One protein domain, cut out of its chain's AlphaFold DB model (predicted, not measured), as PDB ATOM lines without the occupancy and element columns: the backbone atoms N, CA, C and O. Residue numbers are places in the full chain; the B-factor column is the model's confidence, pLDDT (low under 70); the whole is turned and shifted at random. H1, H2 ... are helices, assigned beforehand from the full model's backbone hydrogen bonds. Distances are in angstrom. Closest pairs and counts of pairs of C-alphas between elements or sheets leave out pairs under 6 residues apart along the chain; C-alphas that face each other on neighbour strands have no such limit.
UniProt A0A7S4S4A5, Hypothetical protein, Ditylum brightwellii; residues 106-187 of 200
ATOM      1  N   TYR A 106     -24.502  29.278  17.094       84.94
ATOM      2  CA  TYR A 106     -24.613  30.464  16.245       84.94
ATOM      3  C   TYR A 106     -24.625  31.747  17.079       84.94
ATOM      4  O   TYR A 106     -23.882  32.655  16.767       84.94
ATOM      5  N   GLN A 107     -25.362  31.799  18.195       86.50
ATOM      6  CA  GLN A 107     -25.453  33.011  19.028       86.50
ATOM      7  C   GLN A 107     -24.119  33.451  19.656       86.50
ATOM      8  O   GLN A 107     -24.007  34.591  20.100       86.50
ATOM      9  N   ASP A 108     -23.145  32.541  19.724       88.38
ATOM     10  CA  ASP A 108     -21.827  32.782  20.311       88.38
ATOM     11  C   ASP A 108     -20.811  33.267  19.257       88.38
ATOM     12  O   ASP A 108     -19.675  33.608  19.596       88.38
ATOM     13  N   MET A 109     -21.196  33.304  17.975       90.69
ATOM     14  CA  MET A 109     -20.362  33.837  16.900       90.69
ATOM     15  C   MET A 109     -20.307  35.372  16.972       90.69
ATOM     16  O   MET A 109     -21.336  36.016  17.187       90.69
ATOM     17  N   PRO A 110     -19.134  36.002  16.774       93.75
ATOM     18  CA  PRO A 110     -19.048  37.453  16.677       93.75
ATOM     19  C   PRO A 110     -19.716  37.981  15.401       93.75
ATOM     20  O   PRO A 110     -19.659  37.360  14.335       93.75
ATOM     21  N   ASP A 111     -20.268  39.188  15.494       95.12
ATOM     22  CA  ASP A 111     -20.615  39.991  14.324       95.12
ATOM     23  C   ASP A 111     -19.357  40.518  13.620       95.12
ATOM     24  O   ASP A 111     -18.275  40.588  14.201       95.12
ATOM     25  N   ILE A 112     -19.499  40.962  12.369       96.31
ATOM     26  CA  ILE A 112     -18.398  41.524  11.563       96.31
ATOM     27  C   ILE A 112     -17.677  42.681  12.265       96.31
ATOM     28  O   ILE A 112     -16.480  42.874  12.066       96.31
ATOM     29  N   LYS A 113     -18.387  43.483  13.064       96.06
ATOM     30  CA  LYS A 113     -17.826  44.636  13.770       96.06
ATOM     31  C   LYS A 113     -18.035  44.476  15.268       96.06
ATOM     32  O   LYS A 113     -19.147  44.208  15.706       96.06
ATOM     33  N   ALA A 114     -16.984  44.713  16.050       95.50
ATOM     34  CA  ALA A 114     -17.097  44.706  17.502       95.50
ATOM     35  C   ALA A 114     -17.998  45.852  17.995       95.50
ATOM     36  O   ALA A 114     -17.818  47.008  17.606       95.50
ATOM     37  N   GLU A 115     -18.916  45.554  18.917       91.94
ATOM     38  CA  GLU A 115     -19.788  46.569  19.525       91.94
ATOM     39  C   GLU A 115     -19.014  47.540  20.429       91.94
ATOM     40  O   GLU A 115     -19.275  48.742  20.445       91.94
ATOM     41  N   SER A 116     -18.037  47.025  21.182       93.94
ATOM     42  CA  SER A 116     -17.299  47.779  22.204       93.94
ATOM     43  C   SER A 116     -16.024  48.455  21.690       93.94
ATOM     44  O   SER A 116     -15.481  49.328  22.367       93.94
ATOM     45  N   ILE A 117     -15.536  48.078  20.502       95.12
ATOM     46  CA  ILE A 117     -14.270  48.561  19.929       95.12
ATOM     47  C   ILE A 117     -14.517  49.009  18.485       95.12
ATOM     48  O   ILE A 117     -14.543  48.209  17.555       95.12
ATOM     49  N   GLY A 118     -14.686  50.319  18.289       90.00
ATOM     50  CA  GLY A 118     -15.207  50.884  17.036       90.00
ATOM     51  C   GLY A 118     -14.360  50.661  15.775       90.00
ATOM     52  O   GLY A 118     -14.876  50.860  14.675       90.00
ATOM     53  N   ASN A 119     -13.097  50.257  15.920       94.62
ATOM     54  CA  ASN A 119     -12.151  49.970  14.839       94.62
ATOM     55  C   ASN A 119     -11.706  48.494  14.793       94.62
ATOM     56  O   ASN A 119     -10.695  48.190  14.162       94.62
ATOM     57  N   MET A 120     -12.426  47.593  15.466       97.25
ATOM     58  CA  MET A 120     -12.172  46.153  15.432       97.25
ATOM     59  C   MET A 120     -13.220  45.447  14.572       97.25
ATOM     60  O   MET A 120     -14.423  45.672  14.723       97.25
ATOM     61  N   TYR A 121     -12.735  44.581  13.686       97.56
ATOM     62  CA  TYR A 121     -13.537  43.821  12.737       97.56
ATOM     63  C   TYR A 121     -13.119  42.354  12.770       97.56
ATOM     64  O   TYR A 121     -11.938  42.053  12.968       97.56
ATOM     65  N   PHE A 122     -14.077  41.460  12.567       96.94
ATOM     66  CA  PHE A 122     -13.877  40.019  12.554       96.94
ATOM     67  C   PHE A 122     -14.151  39.465  11.157       96.94
ATOM     68  O   PHE A 122     -15.079  39.893  10.476       96.94
ATOM     69  N   ALA A 123     -13.333  38.500  10.747       96.19
ATOM     70  CA  ALA A 123     -13.504  37.718   9.529       96.19
ATOM     71  C   ALA A 123     -13.117  36.261   9.812       96.19
ATOM     72  O   ALA A 123     -12.349  35.986  10.738       96.19
ATOM     73  N   GLY A 124     -13.644  35.337   9.016       93.56
ATOM     74  CA  GLY A 124     -13.442  33.902   9.176       93.56
ATOM     75  C   GLY A 124     -14.758  33.130   9.233       93.56
ATOM     76  O   GLY A 124     -15.846  33.691   9.325       93.56
ATOM     77  N   ASP A 125     -14.653  31.805   9.207       90.62
ATOM     78  CA  ASP A 125     -15.813  30.903   9.162       90.62
ATOM     79  C   ASP A 125     -16.708  30.982  10.421       90.62
ATOM     80  O   ASP A 125     -17.889  30.638  10.401       90.62
ATOM     81  N   VAL A 126     -16.181  31.515  11.526       90.56
ATOM     82  CA  VAL A 126     -16.896  31.636  12.811       90.56
ATOM     83  C   VAL A 126     -17.577  32.996  12.995       90.56
ATOM     84  O   VAL A 126     -18.003  33.310  14.094       90.56
ATOM     85  N   VAL A 127     -17.674  33.822  11.952       93.62
ATOM     86  CA  VAL A 127     -18.322  35.146  12.013       93.62
ATOM     87  C   VAL A 127     -19.760  35.056  11.501       93.62
ATOM     88  O   VAL A 127     -20.054  34.266  10.600       93.62
ATOM     89  N   HIS A 128     -20.682  35.841  12.058       93.00
ATOM     90  CA  HIS A 128     -22.034  35.948  11.513       93.00
ATOM     91  C   HIS A 128     -22.027  36.495  10.082       93.00
ATOM     92  O   HIS A 128     -21.426  37.529   9.802       93.00
ATOM     93  N   SER A 129     -22.767  35.829   9.193       92.38
ATOM     94  CA  SER A 129     -23.035  36.306   7.837       92.38
ATOM     95  C   SER A 129     -24.403  35.816   7.377       92.38
ATOM     96  O   SER A 129     -24.801  34.682   7.652       92.38
ATOM     97  N   SER A 130     -25.125  36.669   6.649       88.56
ATOM     98  CA  SER A 130     -26.393  36.312   6.006       88.56
ATOM     99  C   SER A 130     -26.214  35.642   4.642       88.56
ATOM    100  O   SER A 130     -27.212  35.279   4.024       88.56
ATOM    101  N   HIS A 131     -24.976  35.499   4.155       92.06
ATOM    102  CA  HIS A 131     -24.692  34.950   2.830       92.06
ATOM    103  C   HIS A 131     -25.111  33.478   2.690       92.06
ATOM    104  O   HIS A 131     -25.581  33.071   1.635       92.06
ATOM    105  N   GLY A 132     -24.993  32.692   3.768       86.31
ATOM    106  CA  GLY A 132     -25.346  31.266   3.790       86.31
ATOM    107  C   GLY A 132     -24.226  30.316   3.349       86.31
ATOM    108  O   GLY A 132     -24.441  29.107   3.333       86.31
ATOM    109  N   SER A 133     -23.042  30.836   3.012       89.56
ATOM    110  CA  SER A 133     -21.839  30.037   2.731       89.56
ATOM    111  C   SER A 133     -21.295  29.362   3.992       89.56
ATOM    112  O   SER A 133     -21.596  29.787   5.110       89.56
ATOM    113  N   TRP A 134     -20.426  28.365   3.814       85.81
ATOM    114  CA  TRP A 134     -19.763  27.649   4.909       85.81
ATOM    115  C   TRP A 134     -18.259  27.482   4.662       85.81
ATOM    116  O   TRP A 134     -17.794  27.593   3.526       85.81
ATOM    117  N   SER A 135     -17.502  27.172   5.714       87.19
ATOM    118  CA  SER A 135     -16.091  26.789   5.649       87.19
ATOM    119  C   SER A 135     -15.227  27.853   4.945       87.19
ATOM    120  O   SER A 135     -15.334  29.050   5.232       87.19
ATOM    121  N   GLN A 136     -14.361  27.451   4.011       89.44
ATOM    122  CA  GLN A 136     -13.465  28.355   3.279       89.44
ATOM    123  C   GLN A 136     -14.206  29.491   2.555       89.44
ATOM    124  O   GLN A 136     -13.750  30.636   2.575       89.44
ATOM    125  N   GLU A 137     -15.370  29.207   1.963       92.19
ATOM    126  CA  GLU A 137     -16.163  30.222   1.269       92.19
ATOM    127  C   GLU A 137     -16.671  31.282   2.248       92.19
ATOM    128  O   GLU A 137     -16.549  32.478   1.989       92.19
ATOM    129  N   LYS A 138     -17.161  30.872   3.421       93.56
ATOM    130  CA  LYS A 138     -17.603  31.818   4.453       93.56
ATOM    131  C   LYS A 138     -16.451  32.652   5.001       93.56
ATOM    132  O   LYS A 138     -16.621  33.852   5.216       93.56
ATOM    133  N   ALA A 139     -15.275  32.057   5.194       94.75
ATOM    134  CA  ALA A 139     -14.089  32.805   5.599       94.75
ATOM    135  C   ALA A 139     -13.709  33.885   4.569       94.75
ATOM    136  O   ALA A 139     -13.379  35.008   4.946       94.75
ATOM    137  N   PHE A 140     -13.819  33.574   3.274       95.81
ATOM    138  CA  PHE A 140     -13.605  34.538   2.196       95.81
ATOM    139  C   PHE A 140     -14.674  35.644   2.182       95.81
ATOM    140  O   PHE A 140     -14.342  36.830   2.193       95.81
ATOM    141  N   VAL A 141     -15.952  35.259   2.216       97.00
ATOM    142  CA  VAL A 141     -17.116  36.161   2.215       97.00
ATOM    143  C   VAL A 141     -17.054  37.140   3.381       97.00
ATOM    144  O   VAL A 141     -17.076  38.347   3.163       97.00
ATOM    145  N   THR A 142     -16.885  36.648   4.607       97.00
ATOM    146  CA  THR A 142     -16.813  37.494   5.812       97.00
ATOM    147  C   THR A 142     -15.605  38.432   5.793       97.00
ATOM    148  O   THR A 142     -15.682  39.544   6.312       97.00
ATOM    149  N   GLY A 143     -14.508  38.046   5.133       97.56
ATOM    150  CA  GLY A 143     -13.386  38.945   4.857       97.56
ATOM    151  C   GLY A 143     -13.779  40.128   3.967       97.56
ATOM    152  O   GLY A 143     -13.416  41.271   4.258       97.56
ATOM    153  N   ILE A 144     -14.566  39.881   2.916       97.81
ATOM    154  CA  ILE A 144     -15.105  40.940   2.051       97.81
ATOM    155  C   ILE A 144     -16.130  41.789   2.807       97.81
ATOM    156  O   ILE A 144     -16.066  43.016   2.738       97.81
ATOM    157  N   GLU A 145     -17.039  41.177   3.567       97.62
ATOM    158  CA  GLU A 145     -18.037  41.904   4.359       97.62
ATOM    159  C   GLU A 145     -17.366  42.823   5.400       97.62
ATOM    160  O   GLU A 145     -17.751  43.987   5.550       97.62
ATOM    161  N   ALA A 146     -16.303  42.351   6.062       97.62
ATOM    162  CA  ALA A 146     -15.485  43.160   6.962       97.62
ATOM    163  C   ALA A 146     -14.823  44.336   6.233       97.62
ATOM    164  O   ALA A 146     -14.904  45.477   6.699       97.62
ATOM    165  N   ALA A 147     -14.235  44.101   5.057       98.06
ATOM    166  CA  ALA A 147     -13.656  45.165   4.238       98.06
ATOM    167  C   ALA A 147     -14.710  46.195   3.795       98.06
ATOM    168  O   ALA A 147     -14.465  47.403   3.845       98.06
ATOM    169  N   ASN A 148     -15.908  45.749   3.415       97.81
ATOM    170  CA  ASN A 148     -17.024  46.627   3.072       97.81
ATOM    171  C   ASN A 148     -17.464  47.474   4.272       97.81
ATOM    172  O   ASN A 148     -17.688  48.675   4.112       97.81
ATOM    173  N   SER A 149     -17.497  46.890   5.472       96.44
ATOM    174  CA  SER A 149     -17.801  47.607   6.716       96.44
ATOM    175  C   SER A 149     -16.766  48.695   7.032       96.44
ATOM    176  O   SER A 149     -17.133  49.812   7.400       96.44
ATOM    177  N   VAL A 150     -15.473  48.419   6.820       97.25
ATOM    178  CA  VAL A 150     -14.392  49.418   6.948       97.25
ATOM    179  C   VAL A 150     -14.561  50.560   5.939       97.25
ATOM    180  O   VAL A 150     -14.338  51.722   6.271       97.25
ATOM    181  N   LEU A 151     -14.971  50.244   4.708       97.31
ATOM    182  CA  LEU A 151     -15.089  51.202   3.605       97.31
ATOM    183  C   LEU A 151     -16.446  51.928   3.545       97.31
ATOM    184  O   LEU A 151     -16.643  52.753   2.653       97.31
ATOM    185  N   GLY A 152     -17.381  51.627   4.454       96.12
ATOM    186  CA  GLY A 152     -18.729  52.207   4.457       96.12
ATOM    187  C   GLY A 152     -19.590  51.787   3.259       96.12
ATOM    188  O   GLY A 152     -20.417  52.567   2.791       96.12
ATOM    189  N   ARG A 153     -19.368  50.580   2.727       97.69
ATOM    190  CA  ARG A 153     -20.111  50.000   1.596       97.69
ATOM    191  C   ARG A 153     -21.235  49.086   2.083       97.69
ATOM    192  O   ARG A 153     -21.256  48.684   3.245       97.69
ATOM    193  N   ALA A 154     -22.152  48.730   1.183       96.12
ATOM    194  CA  ALA A 154     -23.129  47.681   1.462       96.12
ATOM    195  C   ALA A 154     -22.404  46.337   1.719       96.12
ATOM    196  O   ALA A 154     -21.416  46.072   1.022       96.12
ATOM    197  N   PRO A 155     -22.850  45.505   2.683       93.50
ATOM    198  CA  PRO A 155     -22.131  44.290   3.090       93.50
ATOM    199  C   PRO A 155     -21.828  43.321   1.941       93.50
ATOM    200  O   PRO A 155     -20.727  42.784   1.863       93.50
ATOM    201  N   ASP A 156     -22.767  43.179   1.009       94.81
ATOM    202  CA  ASP A 156     -22.749  42.275  -0.143       94.81
ATOM    203  C   ASP A 156     -21.993  42.822  -1.368       94.81
ATOM    204  O   ASP A 156     -21.938  42.179  -2.418       94.81
ATOM    205  N   THR A 157     -21.378  44.005  -1.264       97.44
ATOM    206  CA  THR A 157     -20.657  44.612  -2.390       97.44
ATOM    207  C   THR A 157     -19.506  43.709  -2.842       97.44
ATOM    208  O   THR A 157     -18.535  43.519  -2.112       97.44
ATOM    209  N   GLY A 158     -19.582  43.205  -4.077       95.44
ATOM    210  CA  GLY A 158     -18.560  42.323  -4.651       95.44
ATOM    211  C   GLY A 158     -18.659  40.862  -4.205       95.44
ATOM    212  O   GLY A 158     -17.727  40.102  -4.454       95.44
ATOM    213  N   ILE A 159     -19.769  40.469  -3.573       95.94
ATOM    214  CA  ILE A 159     -20.047  39.093  -3.157       95.94
ATOM    215  C   ILE A 159     -21.079  38.498  -4.116       95.94
ATOM    216  O   ILE A 159     -22.115  39.104  -4.392       95.94
ATOM    217  N   LEU A 160     -20.775  37.324  -4.669       94.19
ATOM    218  CA  LEU A 160     -21.699  36.604  -5.540       94.19
ATOM    219  C   LEU A 160     -22.759  35.920  -4.676       94.19
ATOM    220  O   LEU A 160     -22.374  35.138  -3.820       94.19
ATOM    221  N   PRO A 161     -24.062  36.167  -4.888       91.62
ATOM    222  CA  PRO A 161     -25.093  35.539  -4.077       91.62
ATOM    223  C   PRO A 161     -25.165  34.033  -4.342       91.62
ATOM    224  O   PRO A 161     -24.989  33.579  -5.479       91.62
ATOM    225  N   LEU A 162     -25.518  33.272  -3.307       89.00
ATOM    226  CA  LEU A 162     -25.839  31.857  -3.455       89.00
ATOM    227  C   LEU A 162     -27.045  31.637  -4.374       89.00
ATOM    228  O   LEU A 162     -27.947  32.474  -4.493       89.00
ATOM    229  N   ALA A 163     -27.076  30.458  -4.995       89.00
ATOM    230  CA  ALA A 163     -28.248  29.999  -5.719       89.00
ATOM    231  C   ALA A 163     -29.465  29.936  -4.785       89.00
ATOM    232  O   ALA A 163     -29.356  29.608  -3.603       89.00
ATOM    233  N   ALA A 164     -30.641  30.247  -5.328       87.62
ATOM    234  CA  ALA A 164     -31.873  30.152  -4.562       87.62
ATOM    235  C   ALA A 164     -32.143  28.701  -4.141       87.62
ATOM    236  O   ALA A 164     -31.932  27.776  -4.927       87.62
ATOM    237  N   ASP A 165     -32.679  28.531  -2.928       88.00
ATOM    238  CA  ASP A 165     -33.165  27.238  -2.444       88.00
ATOM    239  C   ASP A 165     -34.104  26.583  -3.469       88.00
ATOM    240  O   ASP A 165     -34.966  27.238  -4.071       88.00
ATOM    241  N   GLU A 166     -34.008  25.261  -3.589       92.44
ATOM    242  CA  GLU A 166     -34.971  24.481  -4.353       92.44
ATOM    243  C   GLU A 166     -36.399  24.699  -3.833       92.44
ATOM    244  O   GLU A 166     -36.630  24.916  -2.639       92.44
ATOM    245  N   LEU A 167     -37.391  24.608  -4.727       93.06
ATOM    246  CA  LEU A 167     -38.789  24.918  -4.401       93.06
ATOM    247  C   LEU A 167     -39.271  24.195  -3.139       93.06
ATOM    248  O   LEU A 167     -39.878  24.817  -2.267       93.06
ATOM    249  N   HIS A 168     -38.981  22.901  -3.031       92.88
ATOM    250  CA  HIS A 168     -39.420  22.080  -1.909       92.88
ATOM    251  C   HIS A 168     -38.736  22.478  -0.587       92.88
ATOM    252  O   HIS A 168     -39.402  22.507   0.448       92.88
ATOM    253  N   VAL A 169     -37.455  22.871  -0.621       90.81
ATOM    254  CA  VAL A 169     -36.718  23.387   0.547       90.81
ATOM    255  C   VAL A 169     -37.328  24.704   1.011       90.81
ATOM    256  O   VAL A 169     -37.636  24.868   2.193       90.81
ATOM    257  N   ARG A 170     -37.587  25.623   0.075       90.88
ATOM    258  CA  ARG A 170     -38.210  26.916   0.376       90.88
ATOM    259  C   ARG A 170     -39.594  26.748   1.005       90.88
ATOM    260  O   ARG A 170     -39.892  27.392   2.008       90.88
ATOM    261  N   PHE A 171     -40.431  25.867   0.451       93.00
ATOM    262  CA  PHE A 171     -41.748  25.568   1.027       93.00
ATOM    263  C   PHE A 171     -41.643  24.931   2.416       93.00
ATOM    264  O   PHE A 171     -42.395  25.313   3.312       93.00
ATOM    265  N   GLY A 172     -40.695  24.012   2.618       92.44
ATOM    266  CA  GLY A 172     -40.430  23.410   3.924       92.44
ATOM    267  C   GLY A 172     -40.044  24.449   4.979       92.44
ATOM    268  O   GLY A 172     -40.643  24.478   6.054       92.44
ATOM    269  N   LYS A 173     -39.116  25.362   4.653       87.25
ATOM    270  CA  LYS A 173     -38.693  26.456   5.547       87.25
ATOM    271  C   LYS A 173     -39.869  27.342   5.963       87.25
ATOM    272  O   LYS A 173     -40.032  27.625   7.149       87.25
ATOM    273  N   GLU A 174     -40.717  27.745   5.017       90.31
ATOM    274  CA  GLU A 174     -41.896  28.565   5.323       90.31
ATOM    275  C   GLU A 174     -42.927  27.811   6.175       90.31
ATOM    276  O   GLU A 174     -43.440  28.361   7.151       90.31
ATOM    277  N   ALA A 175     -43.182  26.531   5.884       90.81
ATOM    278  CA  ALA A 175     -44.082  25.705   6.686       90.81
ATOM    279  C   ALA A 175     -43.592  25.567   8.140       90.81
ATOM    280  O   ALA A 175     -44.370  25.774   9.075       90.81
ATOM    281  N   VAL A 176     -42.298  25.294   8.340       88.06
ATOM    282  CA  VAL A 176     -41.678  25.213   9.675       88.06
ATOM    283  C   VAL A 176     -41.750  26.558  10.395       88.06
ATOM    284  O   VAL A 176     -42.100  26.609  11.572       88.06
ATOM    285  N   LYS A 177     -41.489  27.668   9.700       84.44
ATOM    286  CA  LYS A 177     -41.575  29.019  10.275       84.44
ATOM    287  C   LYS A 177     -42.989  29.346  10.761       84.44
ATOM    288  O   LYS A 177     -43.145  29.877  11.861       84.44
ATOM    289  N   ILE A 178     -44.011  28.996   9.977       86.94
ATOM    290  CA  ILE A 178     -45.422  29.150  10.359       86.94
ATOM    291  C   ILE A 178     -45.740  28.280  11.580       86.94
ATOM    292  O   ILE A 178     -46.269  28.793  12.565       86.94
ATOM    293  N   ALA A 179     -45.371  26.997  11.552       86.00
ATOM    294  CA  ALA A 179     -45.595  26.081  12.667       86.00
ATOM    295  C   ALA A 179     -44.924  26.586  13.952       86.00
ATOM    296  O   ALA A 179     -45.569  26.655  14.998       86.00
ATOM    297  N   ARG A 180     -43.667  27.037  13.872       78.12
ATOM    298  CA  ARG A 180     -42.938  27.589  15.019       78.12
ATOM    299  C   ARG A 180     -43.638  28.813  15.600       78.12
ATOM    300  O   ARG A 180     -43.758  28.900  16.818       78.12
ATOM    301  N   ASN A 181     -44.132  29.723  14.761       79.44
ATOM    302  CA  ASN A 181     -44.858  30.913  15.220       79.44
ATOM    303  C   ASN A 181     -46.191  30.564  15.904       79.44
ATOM    304  O   ASN A 181     -46.572  31.230  16.864       79.44
ATOM    305  N   ILE A 182     -46.884  29.520  15.439       81.81
ATOM    306  CA  ILE A 182     -48.137  29.045  16.048       81.81
ATOM    307  C   ILE A 182     -47.863  28.359  17.392       81.81
ATOM    308  O   ILE A 182     -48.563  28.618  18.367       81.81
ATOM    309  N   ILE A 183     -46.844  27.497  17.454       72.94
ATOM    310  CA  ILE A 183     -46.558  26.662  18.630       72.94
ATOM    311  C   ILE A 183     -45.861  27.464  19.740       72.94
ATOM    312  O   ILE A 183     -46.149  27.265  20.917       72.94
ATOM    313  N   SER A 184     -44.958  28.381  19.387       64.56
ATOM    314  CA  SER A 184     -44.127  29.097  20.369       64.56
ATOM    315  C   SER A 184     -44.833  30.299  21.010       64.56
ATOM    316  O   SER A 184     -44.328  30.850  21.988       64.56
ATOM    317  N   GLY A 185     -45.989  30.721  20.477       58.66
ATOM    318  CA  GLY A 185     -46.622  31.990  20.842       58.66
ATOM    319  C   GLY A 185     -45.728  33.211  20.544       58.66
ATOM    320  O   GLY A 185     -44.647  33.074  19.964       58.66
ATOM    321  N   PRO A 186     -46.147  34.439  20.906       53.56
ATOM    322  CA  PRO A 186     -45.293  35.618  20.772       53.56
ATOM    323  C   PRO A 186     -44.024  35.445  21.623       53.56
ATOM    324  O   PRO A 186     -44.117  35.169  22.822       53.56
ATOM    325  N   LYS A 187     -42.843  35.594  20.998       51.72
ATOM    326  CA  LYS A 187     -41.524  35.488  21.648       51.72
ATOM    327  C   LYS A 187     -41.516  36.261  22.974       51.72
ATOM    328  O   LYS A 187     -41.658  37.479  22.979       51.72
TER     329      LYS A 187
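What this domain is: This is residues 106 to 187 of the 200 residues of the protein "Hypothetical protein" of Ditylum brightwellii (UniProt A0A7S4S4A5). One long helix, H2, stands off to the side of a body made of a second helix, H1, and the loops folded round it. Residues 121 to 124 of the stretch before H1 pass along one side of it, and the link after it folds back past it at residues 155 to 159 before reaching out to H2. The printed part has 82 residues with two named helices, H1 then H2, and no named strand; the class is all helix, though under half of the residues, 35 of 82, are in named elements. The whole is loose, with a radius of gyration of the C-alphas of 15.8 A, and spans 42 by 30 by 22 A.

Where its parts are: Find C-alpha 167 at (-38.789, 24.918, -4.401); from there H2, residues 167 to 184, runs 25.7 A to C-alpha 184 at (-44.127, 29.097, 20.369). Then go back to C-alpha 135 at (-16.091, 26.789, 5.649), where H1, residues 135 to 151, begins and runs 24.5 A.

How they stand to each other: H2 and H1 are apart, with no C-alpha of the one within 8 A of the other. Look at residues 166 to 172 and 174 to 187: these stand free. In the backbones of H1 and H2, every O i to N i+4 pair is within hydrogen-bond range.

The domain as a whole: The two C-alphas farthest apart are those of Leu 151 and Ile 183, at 42.6 A. Without the stretches that stand free, the body has 61 residues and spans 36 by 25 by 22 A. The link from H1 to H2, 15 residues, is long, and residues 106 to 134 hold no named element. The printed part has no cut. Look for low confidence at residues 184 to 187, which are under 70; the mean pLDDT of the printed part is 90.3.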